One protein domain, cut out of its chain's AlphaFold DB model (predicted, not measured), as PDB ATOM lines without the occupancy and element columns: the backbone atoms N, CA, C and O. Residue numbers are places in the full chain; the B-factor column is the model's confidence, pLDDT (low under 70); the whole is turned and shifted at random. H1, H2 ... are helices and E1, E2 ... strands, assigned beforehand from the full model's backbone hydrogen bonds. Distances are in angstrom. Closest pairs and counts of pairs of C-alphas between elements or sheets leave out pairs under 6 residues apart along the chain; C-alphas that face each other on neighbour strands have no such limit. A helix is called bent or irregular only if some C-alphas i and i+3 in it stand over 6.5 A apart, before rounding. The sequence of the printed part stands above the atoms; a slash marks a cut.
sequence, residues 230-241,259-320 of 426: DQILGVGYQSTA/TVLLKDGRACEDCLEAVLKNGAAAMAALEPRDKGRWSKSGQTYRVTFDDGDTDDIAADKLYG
ATOM      1  N   ASP A 230     -11.335-105.180 470.598       93.44
ATOM      2  CA  ASP A 230     -12.659-105.224 471.232       93.44
ATOM      3  C   ASP A 230     -12.598-105.528 472.736       93.44
ATOM      4  O   ASP A 230     -13.594-105.355 473.443       93.44
ATOM      5  N   GLN A 231     -11.435-105.946 473.238       96.44
ATOM      6  CA  GLN A 231     -11.192-106.242 474.648       96.44
ATOM      7  C   GLN A 231     -10.671-105.025 475.420       96.44
ATOM      8  O   GLN A 231     -10.729-105.029 476.648       96.44
ATOM      9  N   ILE A 232     -10.212-103.979 474.729       97.19
ATOM     10  CA  ILE A 232      -9.704-102.749 475.344       97.19
ATOM     11  C   ILE A 232     -10.892-101.894 475.806       97.19
ATOM     12  O   ILE A 232     -11.823-101.621 475.045       97.19
ATOM     13  N   LEU A 233     -10.880-101.499 477.079       97.25
ATOM     14  CA  LEU A 233     -11.772-100.483 477.635       97.25
ATOM     15  C   LEU A 233     -11.308 -99.084 477.219       97.25
ATOM     16  O   LEU A 233     -12.125 -98.268 476.799       97.25
ATOM     17  N   GLY A 234     -10.010 -98.823 477.352       96.81
ATOM     18  CA  GLY A 234      -9.372 -97.566 476.994       96.81
ATOM     19  C   GLY A 234      -7.866 -97.617 477.228       96.81
ATOM     20  O   GLY A 234      -7.364 -98.568 477.831       96.81
ATOM     21  N   VAL A 235      -7.157 -96.595 476.762       97.12
ATOM     22  CA  VAL A 235      -5.713 -96.435 476.970       97.12
ATOM     23  C   VAL A 235      -5.476 -95.135 477.726       97.12
ATOM     24  O   VAL A 235      -5.950 -94.086 477.300       97.12
ATOM     25  N   GLY A 236      -4.813 -95.208 478.874       95.56
ATOM     26  CA  GLY A 236      -4.316 -94.047 479.603       95.56
ATOM     27  C   GLY A 236      -2.925 -93.670 479.110       95.56
ATOM     28  O   GLY A 236      -2.160 -94.537 478.691       95.56
ATOM     29  N   TYR A 237      -2.601 -92.383 479.171       92.06
ATOM     30  CA  TYR A 237      -1.258 -91.883 478.896       92.06
ATOM     31  C   TYR A 237      -0.748 -91.091 480.086       92.06
ATOM     32  O   TYR A 237      -1.446 -90.215 480.607       92.06
ATOM     33  N   GLN A 238       0.485 -91.375 480.476       88.69
ATOM     34  CA  GLN A 238       1.208 -90.612 481.474       88.69
ATOM     35  C   GLN A 238       2.595 -90.289 480.935       88.69
ATOM     36  O   GLN A 238       3.322 -91.161 480.470       88.69
ATOM     37  N   SER A 239       2.970 -89.017 481.015       81.44
ATOM     38  CA  SER A 239       4.331 -88.580 480.729       81.44
ATOM     39  C   SER A 239       4.980 -88.188 482.039       81.44
ATOM     40  O   SER A 239       4.496 -87.293 482.736       81.44
ATOM     41  N   THR A 240       6.055 -88.876 482.395       77.19
ATOM     42  CA  THR A 240       6.801 -88.604 483.621       77.19
ATOM     43  C   THR A 240       8.249 -88.322 483.271       77.19
ATOM     44  O   THR A 240       8.867 -89.033 482.486       77.19
ATOM     45  N   ALA A 241       8.811 -87.258 483.840       67.94
ATOM     46  CA  ALA A 241      10.251 -87.062 483.801       67.94
ATOM     47  C   ALA A 241      10.869 -88.002 484.841       67.94
ATOM     48  O   ALA A 241      10.868 -87.701 486.037       67.94
ATOM     49  N   THR A 259      -0.860 -96.997 479.522       96.88
ATOM     50  CA  THR A 259      -1.549 -98.004 480.336       96.88
ATOM     51  C   THR A 259      -2.814 -98.476 479.633       96.88
ATOM     52  O   THR A 259      -3.785 -97.732 479.487       96.88
ATOM     53  N   VAL A 260      -2.847 -99.733 479.201       97.75
ATOM     54  CA  VAL A 260      -4.016-100.329 478.549       97.75
ATOM     55  C   VAL A 260      -4.936-100.918 479.605       97.75
ATOM     56  O   VAL A 260      -4.545-101.826 480.335       97.75
ATOM     57  N   LEU A 261      -6.184-100.452 479.662       98.25
ATOM     58  CA  LEU A 261      -7.222-101.037 480.507       98.25
ATOM     59  C   LEU A 261      -8.067-101.996 479.672       98.25
ATOM     60  O   LEU A 261      -8.641-101.604 478.656       98.25
ATOM     61  N   LEU A 262      -8.190-103.248 480.103       98.25
ATOM     62  CA  LEU A 262      -9.046-104.251 479.472       98.25
ATOM     63  C   LEU A 262     -10.429-104.283 480.124       98.25
ATOM     64  O   LEU A 262     -10.581-104.060 481.325       98.25
ATOM     65  N   LYS A 263     -11.460-104.615 479.345       97.94
ATOM     66  CA  LYS A 263     -12.859-104.692 479.810       97.94
ATOM     67  C   LYS A 263     -13.087-105.737 480.906       97.94
ATOM     68  O   LYS A 263     -14.076-105.643 481.623       97.94
ATOM     69  N   ASP A 264     -12.200-106.718 481.035       97.19
ATOM     70  CA  ASP A 264     -12.273-107.771 482.052       97.19
ATOM     71  C   ASP A 264     -11.601-107.398 483.388       97.19
ATOM     72  O   ASP A 264     -11.513-108.235 484.288       97.19
ATOM     73  N   GLY A 265     -11.144-106.149 483.532       98.00
ATOM     74  CA  GLY A 265     -10.547-105.628 484.763       98.00
ATOM     75  C   GLY A 265      -9.025-105.752 484.842       98.00
ATOM     76  O   GLY A 265      -8.445-105.343 485.846       98.00
ATOM     77  N   ARG A 266      -8.359-106.301 483.820       98.50
ATOM     78  CA  ARG A 266      -6.889-106.340 483.742       98.50
ATOM     79  C   ARG A 266      -6.310-105.056 483.157       98.50
ATOM     80  O   ARG A 266      -6.972-104.388 482.365       98.50
ATOM     81  N   ALA A 267      -5.077-104.733 483.526       98.25
ATOM     82  CA  ALA A 267      -4.320-103.600 482.998       98.25
ATOM     83  C   ALA A 267      -2.869-103.991 482.699       98.25
ATOM     84  O   ALA A 267      -2.359-104.915 483.333       98.25
ATOM     85  N   CYS A 268      -2.218-103.305 481.762       97.62
ATOM     86  CA  CYS A 268      -0.773-103.410 481.538       97.62
ATOM     87  C   CYS A 268      -0.158-102.102 481.044       97.62
ATOM     88  O   CYS A 268      -0.859-101.295 480.431       97.62
ATOM     89  N   GLU A 269       1.137-101.921 481.298       95.38
ATOM     90  CA  GLU A 269       1.953-100.837 480.736       95.38
ATOM     91  C   GLU A 269       2.591-101.272 479.411       95.38
ATOM     92  O   GLU A 269       2.913-102.446 479.233       95.38
ATOM     93  N   ASP A 270       2.707-100.334 478.465       91.25
ATOM     94  CA  ASP A 270       3.437-100.432 477.189       91.25
ATOM     95  C   ASP A 270       3.152-101.712 476.374       91.25
ATOM     96  O   ASP A 270       3.946-102.211 475.583       91.25
ATOM     97  N   CYS A 271       1.940-102.241 476.539       94.69
ATOM     98  CA  CYS A 271       1.499-103.524 475.995       94.69
ATOM     99  C   CYS A 271       0.488-103.383 474.846       94.69
ATOM    100  O   CYS A 271      -0.087-104.386 474.410       94.69
ATOM    101  N   LEU A 272       0.201-102.158 474.383       95.19
ATOM    102  CA  LEU A 272      -0.888-101.884 473.437       95.19
ATOM    103  C   LEU A 272      -0.760-102.712 472.159       95.19
ATOM    104  O   LEU A 272      -1.731-103.351 471.758       95.19
ATOM    105  N   GLU A 273       0.423-102.776 471.555       92.19
ATOM    106  CA  GLU A 273       0.643-103.569 470.343       92.19
ATOM    107  C   GLU A 273       0.415-105.071 470.591       92.19
ATOM    108  O   GLU A 273      -0.311-105.740 469.846       92.19
ATOM    109  N   ALA A 274       0.955-105.599 471.695       93.25
ATOM    110  CA  ALA A 274       0.798-106.999 472.073       93.25
ATOM    111  C   ALA A 274      -0.677-107.359 472.315       93.25
ATOM    112  O   ALA A 274      -1.142-108.409 471.854       93.25
ATOM    113  N   VAL A 275      -1.426-106.473 472.981       95.31
ATOM    114  CA  VAL A 275      -2.871-106.609 473.198       95.31
ATOM    115  C   VAL A 275      -3.626-106.506 471.880       95.31
ATOM    116  O   VAL A 275      -4.506-107.324 471.642       95.31
ATOM    117  N   LEU A 276      -3.306-105.570 470.985       93.38
ATOM    118  CA  LEU A 276      -3.974-105.478 469.683       93.38
ATOM    119  C   LEU A 276      -3.783-106.764 468.869       93.38
ATOM    120  O   LEU A 276      -4.740-107.263 468.273       93.38
ATOM    121  N   LYS A 277      -2.584-107.352 468.913       91.88
ATOM    122  CA  LYS A 277      -2.242-108.591 468.209       91.88
ATOM    123  C   LYS A 277      -2.898-109.837 468.806       91.88
ATOM    124  O   LYS A 277      -3.521-110.604 468.075       91.88
ATOM    125  N   ASN A 278      -2.767-110.038 470.116       94.06
ATOM    126  CA  ASN A 278      -3.090-111.310 470.777       94.06
ATOM    127  C   ASN A 278      -4.265-111.208 471.764       94.06
ATOM    128  O   ASN A 278      -4.589-112.175 472.458       94.06
ATOM    129  N   GLY A 279      -4.893-110.039 471.865       94.44
ATOM    130  CA  GLY A 279      -5.866-109.740 472.908       94.44
ATOM    131  C   GLY A 279      -5.263-109.904 474.298       94.44
ATOM    132  O   GLY A 279      -4.057-109.814 474.524       94.44
ATOM    133  N   ALA A 280      -6.118-110.235 475.249       94.06
ATOM    134  CA  ALA A 280      -5.754-110.376 476.640       94.06
ATOM    135  C   ALA A 280      -4.918-111.634 476.948       94.06
ATOM    136  O   ALA A 280      -4.504-111.829 478.092       94.06
ATOM    137  N   ALA A 281      -4.651-112.496 475.961       94.44
ATOM    138  CA  ALA A 281      -3.658-113.559 476.107       94.44
ATOM    139  C   ALA A 281      -2.225-112.996 476.172       94.44
ATOM    140  O   ALA A 281      -1.370-113.612 476.806       94.44
ATOM    141  N   ALA A 282      -1.980-111.805 475.603       93.50
ATOM    142  CA  ALA A 282      -0.686-111.115 475.670       93.50
ATOM    143  C   ALA A 282      -0.191-110.915 477.112       93.50
ATOM    144  O   ALA A 282       0.999-111.030 477.387       93.50
ATOM    145  N   MET A 283      -1.126-110.708 478.045       94.00
ATOM    146  CA  MET A 283      -0.857-110.455 479.464       94.00
ATOM    147  C   MET A 283      -0.053-111.567 480.148       94.00
ATOM    148  O   MET A 283       0.634-111.322 481.136       94.00
ATOM    149  N   ALA A 284      -0.167-112.808 479.665       92.88
ATOM    150  CA  ALA A 284       0.501-113.946 480.287       92.88
ATOM    151  C   ALA A 284       2.032-113.872 480.157       92.88
ATOM    152  O   ALA A 284       2.727-114.398 481.023       92.88
ATOM    153  N   ALA A 285       2.536-113.210 479.111       93.50
ATOM    154  CA  ALA A 285       3.963-113.093 478.820       93.50
ATOM    155  C   ALA A 285       4.632-111.863 479.460       93.50
ATOM    156  O   ALA A 285       5.856-111.793 479.464       93.50
ATOM    157  N   LEU A 286       3.851-110.913 479.988       91.75
ATOM    158  CA  LEU A 286       4.374-109.685 480.593       91.75
ATOM    159  C   LEU A 286       4.985-109.948 481.977       91.75
ATOM    160  O   LEU A 286       4.514-110.827 482.719       91.75
ATOM    161  N   GLU A 287       6.002-109.162 482.333       93.12
ATOM    162  CA  GLU A 287       6.588-109.175 483.674       93.12
ATOM    163  C   GLU A 287       5.549-108.707 484.712       93.12
ATOM    164  O   GLU A 287       4.633-107.959 484.369       93.12
ATOM    165  N   PRO A 288       5.636-109.145 485.985       92.44
ATOM    166  CA  PRO A 288       4.688-108.729 487.025       92.44
ATOM    167  C   PRO A 288       4.541-107.209 487.187       92.44
ATOM    168  O   PRO A 288       3.434-106.738 487.410       92.44
ATOM    169  N   ARG A 289       5.623-106.444 487.014       93.44
ATOM    170  CA  ARG A 289       5.593-104.972 487.071       93.44
ATOM    171  C   ARG A 289       4.795-104.315 485.938       93.44
ATOM    172  O   ARG A 289       4.262-103.233 486.118       93.44
ATOM    173  N   ASP A 290       4.645-104.994 484.800       94.19
ATOM    174  CA  ASP A 290       4.001-104.428 483.607       94.19
ATOM    175  C   ASP A 290       2.534-104.859 483.477       94.19
ATOM    176  O   ASP A 290       1.878-104.567 482.477       94.19
ATOM    177  N   LYS A 291       1.995-105.608 484.448       97.44
ATOM    178  CA  LYS A 291       0.615-106.108 484.418       97.44
ATOM    179  C   LYS A 291      -0.045-106.029 485.782       97.44
ATOM    180  O   LYS A 291       0.601-106.119 486.814       97.44
ATOM    181  N   GLY A 292      -1.362-105.897 485.778       97.75
ATOM    182  CA  GLY A 292      -2.128-105.760 487.002       97.75
ATOM    183  C   GLY A 292      -3.626-105.774 486.782       97.75
ATOM    184  O   GLY A 292      -4.156-106.305 485.796       97.75
ATOM    185  N   ARG A 293      -4.334-105.155 487.722       98.56
ATOM    186  CA  ARG A 293      -5.784-104.967 487.682       98.56
ATOM    187  C   ARG A 293      -6.133-103.510 487.859       98.56
ATOM    188  O   ARG A 293      -5.429-102.782 488.545       98.56
ATOM    189  N   TRP A 294      -7.258-103.100 487.291       98.56
ATOM    190  CA  TRP A 294      -7.793-101.770 487.526       98.56
ATOM    191  C   TRP A 294      -9.149-101.823 488.222       98.56
ATOM    192  O   TRP A 294      -9.912-102.784 488.122       98.56
ATOM    193  N   SER A 295      -9.453-100.750 488.937       98.44
ATOM    194  CA  SER A 295     -10.750-100.486 489.546       98.44
ATOM    195  C   SER A 295     -11.146 -99.039 489.276       98.44
ATOM    196  O   SER A 295     -10.289 -98.183 489.078       98.44
ATOM    197  N   LYS A 296     -12.448 -98.745 489.232       98.19
ATOM    198  CA  LYS A 296     -12.942 -97.376 489.048       98.19
ATOM    199  C   LYS A 296     -13.534 -96.855 490.349       98.19
ATOM    200  O   LYS A 296     -14.434 -97.481 490.906       98.19
ATOM    201  N   SER A 297     -13.078 -95.687 490.788       96.56
ATOM    202  CA  SER A 297     -13.645 -94.947 491.914       96.56
ATOM    203  C   SER A 297     -13.907 -93.505 491.486       96.56
ATOM    204  O   SER A 297     -12.982 -92.747 491.201       96.56
ATOM    205  N   GLY A 298     -15.182 -93.126 491.377       96.38
ATOM    206  CA  GLY A 298     -15.568 -91.811 490.864       96.38
ATOM    207  C   GLY A 298     -15.066 -91.568 489.435       96.38
ATOM    208  O   GLY A 298     -15.435 -92.297 488.510       96.38
ATOM    209  N   GLN A 299     -14.241 -90.531 489.266       97.50
ATOM    210  CA  GLN A 299     -13.631 -90.127 487.990       97.50
ATOM    211  C   GLN A 299     -12.184 -90.612 487.834       97.50
ATOM    212  O   GLN A 299     -11.452 -90.083 487.007       97.50
ATOM    213  N   THR A 300     -11.764 -91.614 488.605       97.62
ATOM    214  CA  THR A 300     -10.400 -92.146 488.553       97.62
ATOM    215  C   THR A 300     -10.436 -93.656 488.356       97.62
ATOM    216  O   THR A 300     -11.191 -94.370 489.023       97.62
ATOM    217  N   TYR A 301      -9.622 -94.142 487.426       98.19
ATOM    218  CA  TYR A 301      -9.270 -95.545 487.278       98.19
ATOM    219  C   TYR A 301      -7.964 -95.778 488.032       98.19
ATOM    220  O   TYR A 301      -6.933 -95.240 487.644       98.19
ATOM    221  N   ARG A 302      -8.018 -96.550 489.115       98.19
ATOM    222  CA  ARG A 302      -6.837 -96.967 489.865       98.19
ATOM    223  C   ARG A 302      -6.350 -98.300 489.341       98.19
ATOM    224  O   ARG A 302      -7.093 -99.280 489.414       98.19
ATOM    225  N   VAL A 303      -5.124 -98.327 488.854       98.00
ATOM    226  CA  VAL A 303      -4.383 -99.516 488.456       98.00
ATOM    227  C   VAL A 303      -3.537 -99.973 489.640       98.00
ATOM    228  O   VAL A 303      -2.975 -99.160 490.364       98.00
ATOM    229  N   THR A 304      -3.499-101.276 489.877       98.00
ATOM    230  CA  THR A 304      -2.627-101.930 490.852       98.00
ATOM    231  C   THR A 304      -1.903-103.048 490.121       98.00
ATOM    232  O   THR A 304      -2.548-104.009 489.687       98.00
ATOM    233  N   PHE A 305      -0.599-102.876 489.935       97.44
ATOM    234  CA  PHE A 305       0.285-103.829 489.276       97.44
ATOM    235  C   PHE A 305       0.575-105.026 490.188       97.44
ATOM    236  O   PHE A 305       0.371-104.964 491.404       97.44
ATOM    237  N   ASP A 306       0.982-106.154 489.603       96.75
ATOM    238  CA  ASP A 306       1.189-107.405 490.343       96.75
ATOM    239  C   ASP A 306       2.393-107.314 491.308       96.75
ATOM    240  O   ASP A 306       2.504-108.133 492.222       96.75
ATOM    241  N   ASP A 307       3.275-106.323 491.143       94.12
ATOM    242  CA  ASP A 307       4.350-105.984 492.086       94.12
ATOM    243  C   ASP A 307       3.897-105.091 493.261       94.12
ATOM    244  O   ASP A 307       4.640-104.919 494.229       94.12
ATOM    245  N   GLY A 308       2.654-104.603 493.223       96.50
ATOM    246  CA  GLY A 308       2.044-103.761 494.245       96.50
ATOM    247  C   GLY A 308       2.074-102.263 493.941       96.50
ATOM    248  O   GLY A 308       1.427-101.515 494.681       96.50
ATOM    249  N   ASP A 309       2.753-101.828 492.876       93.69
ATOM    250  CA  ASP A 309       2.738-100.428 492.459       93.69
ATOM    251  C   ASP A 309       1.337-100.020 491.984       93.69
ATOM    252  O   ASP A 309       0.514-100.841 491.559       93.69
ATOM    253  N   THR A 310       1.020 -98.731 492.105       96.19
ATOM    254  CA  THR A 310      -0.305 -98.215 491.757       96.19
ATOM    255  C   THR A 310      -0.228 -96.940 490.951       96.19
ATOM    256  O   THR A 310       0.473 -96.017 491.362       96.19
ATOM    257  N   ASP A 311      -1.075 -96.846 489.931       95.31
ATOM    258  CA  ASP A 311      -1.260 -95.642 489.129       95.31
ATOM    259  C   ASP A 311      -2.719 -95.203 489.100       95.31
ATOM    260  O   ASP A 311      -3.643 -96.017 489.088       95.31
ATOM    261  N   ASP A 312      -2.933 -93.892 489.057       96.38
ATOM    262  CA  ASP A 312      -4.255 -93.290 488.936       96.38
ATOM    263  C   ASP A 312      -4.392 -92.611 487.561       96.38
ATOM    264  O   ASP A 312      -3.621 -91.722 487.193       96.38
ATOM    265  N   ILE A 313      -5.411 -93.014 486.798       95.88
ATOM    266  CA  ILE A 313      -5.750 -92.461 485.483       95.88
ATOM    267  C   ILE A 313      -7.092 -91.741 485.604       95.88
ATOM    268  O   ILE A 313      -8.119 -92.355 485.909       95.88
ATOM    269  N   ALA A 314      -7.111 -90.432 485.370       95.31
ATOM    270  CA  ALA A 314      -8.361 -89.677 485.350       95.31
ATOM    271  C   ALA A 314      -9.262 -90.151 484.193       95.31
ATOM    272  O   ALA A 314      -8.787 -90.529 483.124       95.31
ATOM    273  N   ALA A 315     -10.578 -90.175 484.395       95.69
ATOM    274  CA  ALA A 315     -11.509 -90.767 483.439       95.69
ATOM    275  C   ALA A 315     -11.609 -89.992 482.118       95.69
ATOM    276  O   ALA A 315     -11.919 -90.588 481.091       95.69
ATOM    277  N   ASP A 316     -11.322 -88.693 482.145       93.06
ATOM    278  CA  ASP A 316     -11.165 -87.820 480.979       93.06
ATOM    279  C   ASP A 316      -9.795 -87.970 480.289       93.06
ATOM    280  O   ASP A 316      -9.594 -87.436 479.201       93.06
ATOM    281  N   LYS A 317      -8.873 -88.727 480.898       92.44
ATOM    282  CA  LYS A 317      -7.564 -89.132 480.360       92.44
ATOM    283  C   LYS A 317      -7.516 -90.609 479.960       92.44
ATOM    284  O   LYS A 317      -6.435 -91.160 479.764       92.44
ATOM    285  N   LEU A 318      -8.678 -91.256 479.853       94.94
ATOM    286  CA  LEU A 318      -8.810 -92.613 479.335       94.94
ATOM    287  C   LEU A 318      -9.360 -92.569 477.906       94.94
ATOM    288  O   LEU A 318     -10.521 -92.222 477.681       94.94
ATOM    289  N   TYR A 319      -8.536 -92.966 476.944       94.50
ATOM    290  CA  TYR A 319      -8.803 -92.747 475.528       94.50
ATOM    291  C   TYR A 319      -9.369 -93.985 474.832       94.50
ATOM    292  O   TYR A 319      -8.827 -95.095 474.897       94.50
ATOM    293  N   GLY A 320     -10.497 -93.782 474.152       94.69
ATOM    294  CA  GLY A 320     -11.154 -94.786 473.319       94.69
ATOM    295  C   GLY A 320     -10.501 -94.937 471.937       94.69
ATOM    296  O   GLY A 320      -9.641 -94.140 471.561       94.69
TER     297      GLY A 320
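Overview. This is residues 230 to 241 and 259 to 320 of the 426 residues of an uncharacterized protein of Erythrobacter sp. YT30 (UniProt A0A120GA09). A single antiparallel sheet of six strands is curled like part of a barrel and folded back on itself, so that the leaf E1, E2 and E3 faces the leaf E5 and E6, with E4 as the hinge. One irregular helix, H1, packs across the first leaf, and the end of the printed part folds back to pair with E1. The printed part has 74 residues, with the named elements E1, E2, E3, H1, E4, E5 and E6 along the chain; the sheet's order is E1 - E2 - E3 - E4 - E5 - E6, and the class is mixed. The whole is compact, with a radius of gyration of the C-alphas of 11.3 A and spans of 30 by 27 by 25 A.

Along the chain. E1, residues 232 to 241, begins with C-alpha 232 at (-9.704, -102.749, 475.344) and is 26.8 A long from first to last C-alpha. E2 is residues 259 to 262 and E3 residues 266 to 269. E4, residues 291 to 297, measures 19.6 A, E5, residues 300 to 305, 15.8 A, and E6, residues 310 to 314, 13.4 A, with C-alpha 314 at (-8.361, -89.677, 485.350). H1, residues 272 to 285, measures 13.3 A and is irregular: C-alphas 277 and 280 are 9.3 A apart.

Arrangement. The sheet is strongly twisted, with E1 and E6 as edge strands. E1 and E2 are antiparallel, with N 236 and O 259 2.8 A apart, within hydrogen-bond range. In the hairpin of E2 and E3, N 260 and O 268 are 2.8 A apart. E3 and E4 are antiparallel at 116 degrees between their directions, with N 292 and O 267 2.8 A apart. E4, E5 and E6 form a meander, each strand the antiparallel neighbour of the one before; N 295 and O 302 are 2.8 A apart, and so are N 301 and O 313. Between the leaves, the closest C-alphas of E3 and E5 are those of Ala 267 and Val 303, 6.8 A apart. E2 and E5 are apart. H1 is on the sheet at a height of 9.7 A, over E2 and only just over E3 and E4, with 3 C-alphas falling on each of these two. It runs across the strands, at 75 degrees to E2 on the local plane. In H1, 4 of 10 O i to N i+4 pairs and 6 of 11 O i to N i+3 pairs are within hydrogen-bond range.

Size, cuts and confidence. The two C-alphas farthest apart, those of Asp 230 and Ala 241, are 31.8 A apart. Residues 242 to 258 are not printed, and C-alphas 241 and 259 are 16.5 A apart across this cut. The links that are printed whole are tight. Residues 318 to 319 pair antiparallel with residues 235 to 236 of E1. The mean pLDDT of the printed part is 94.7; residue 241 alone is under 70.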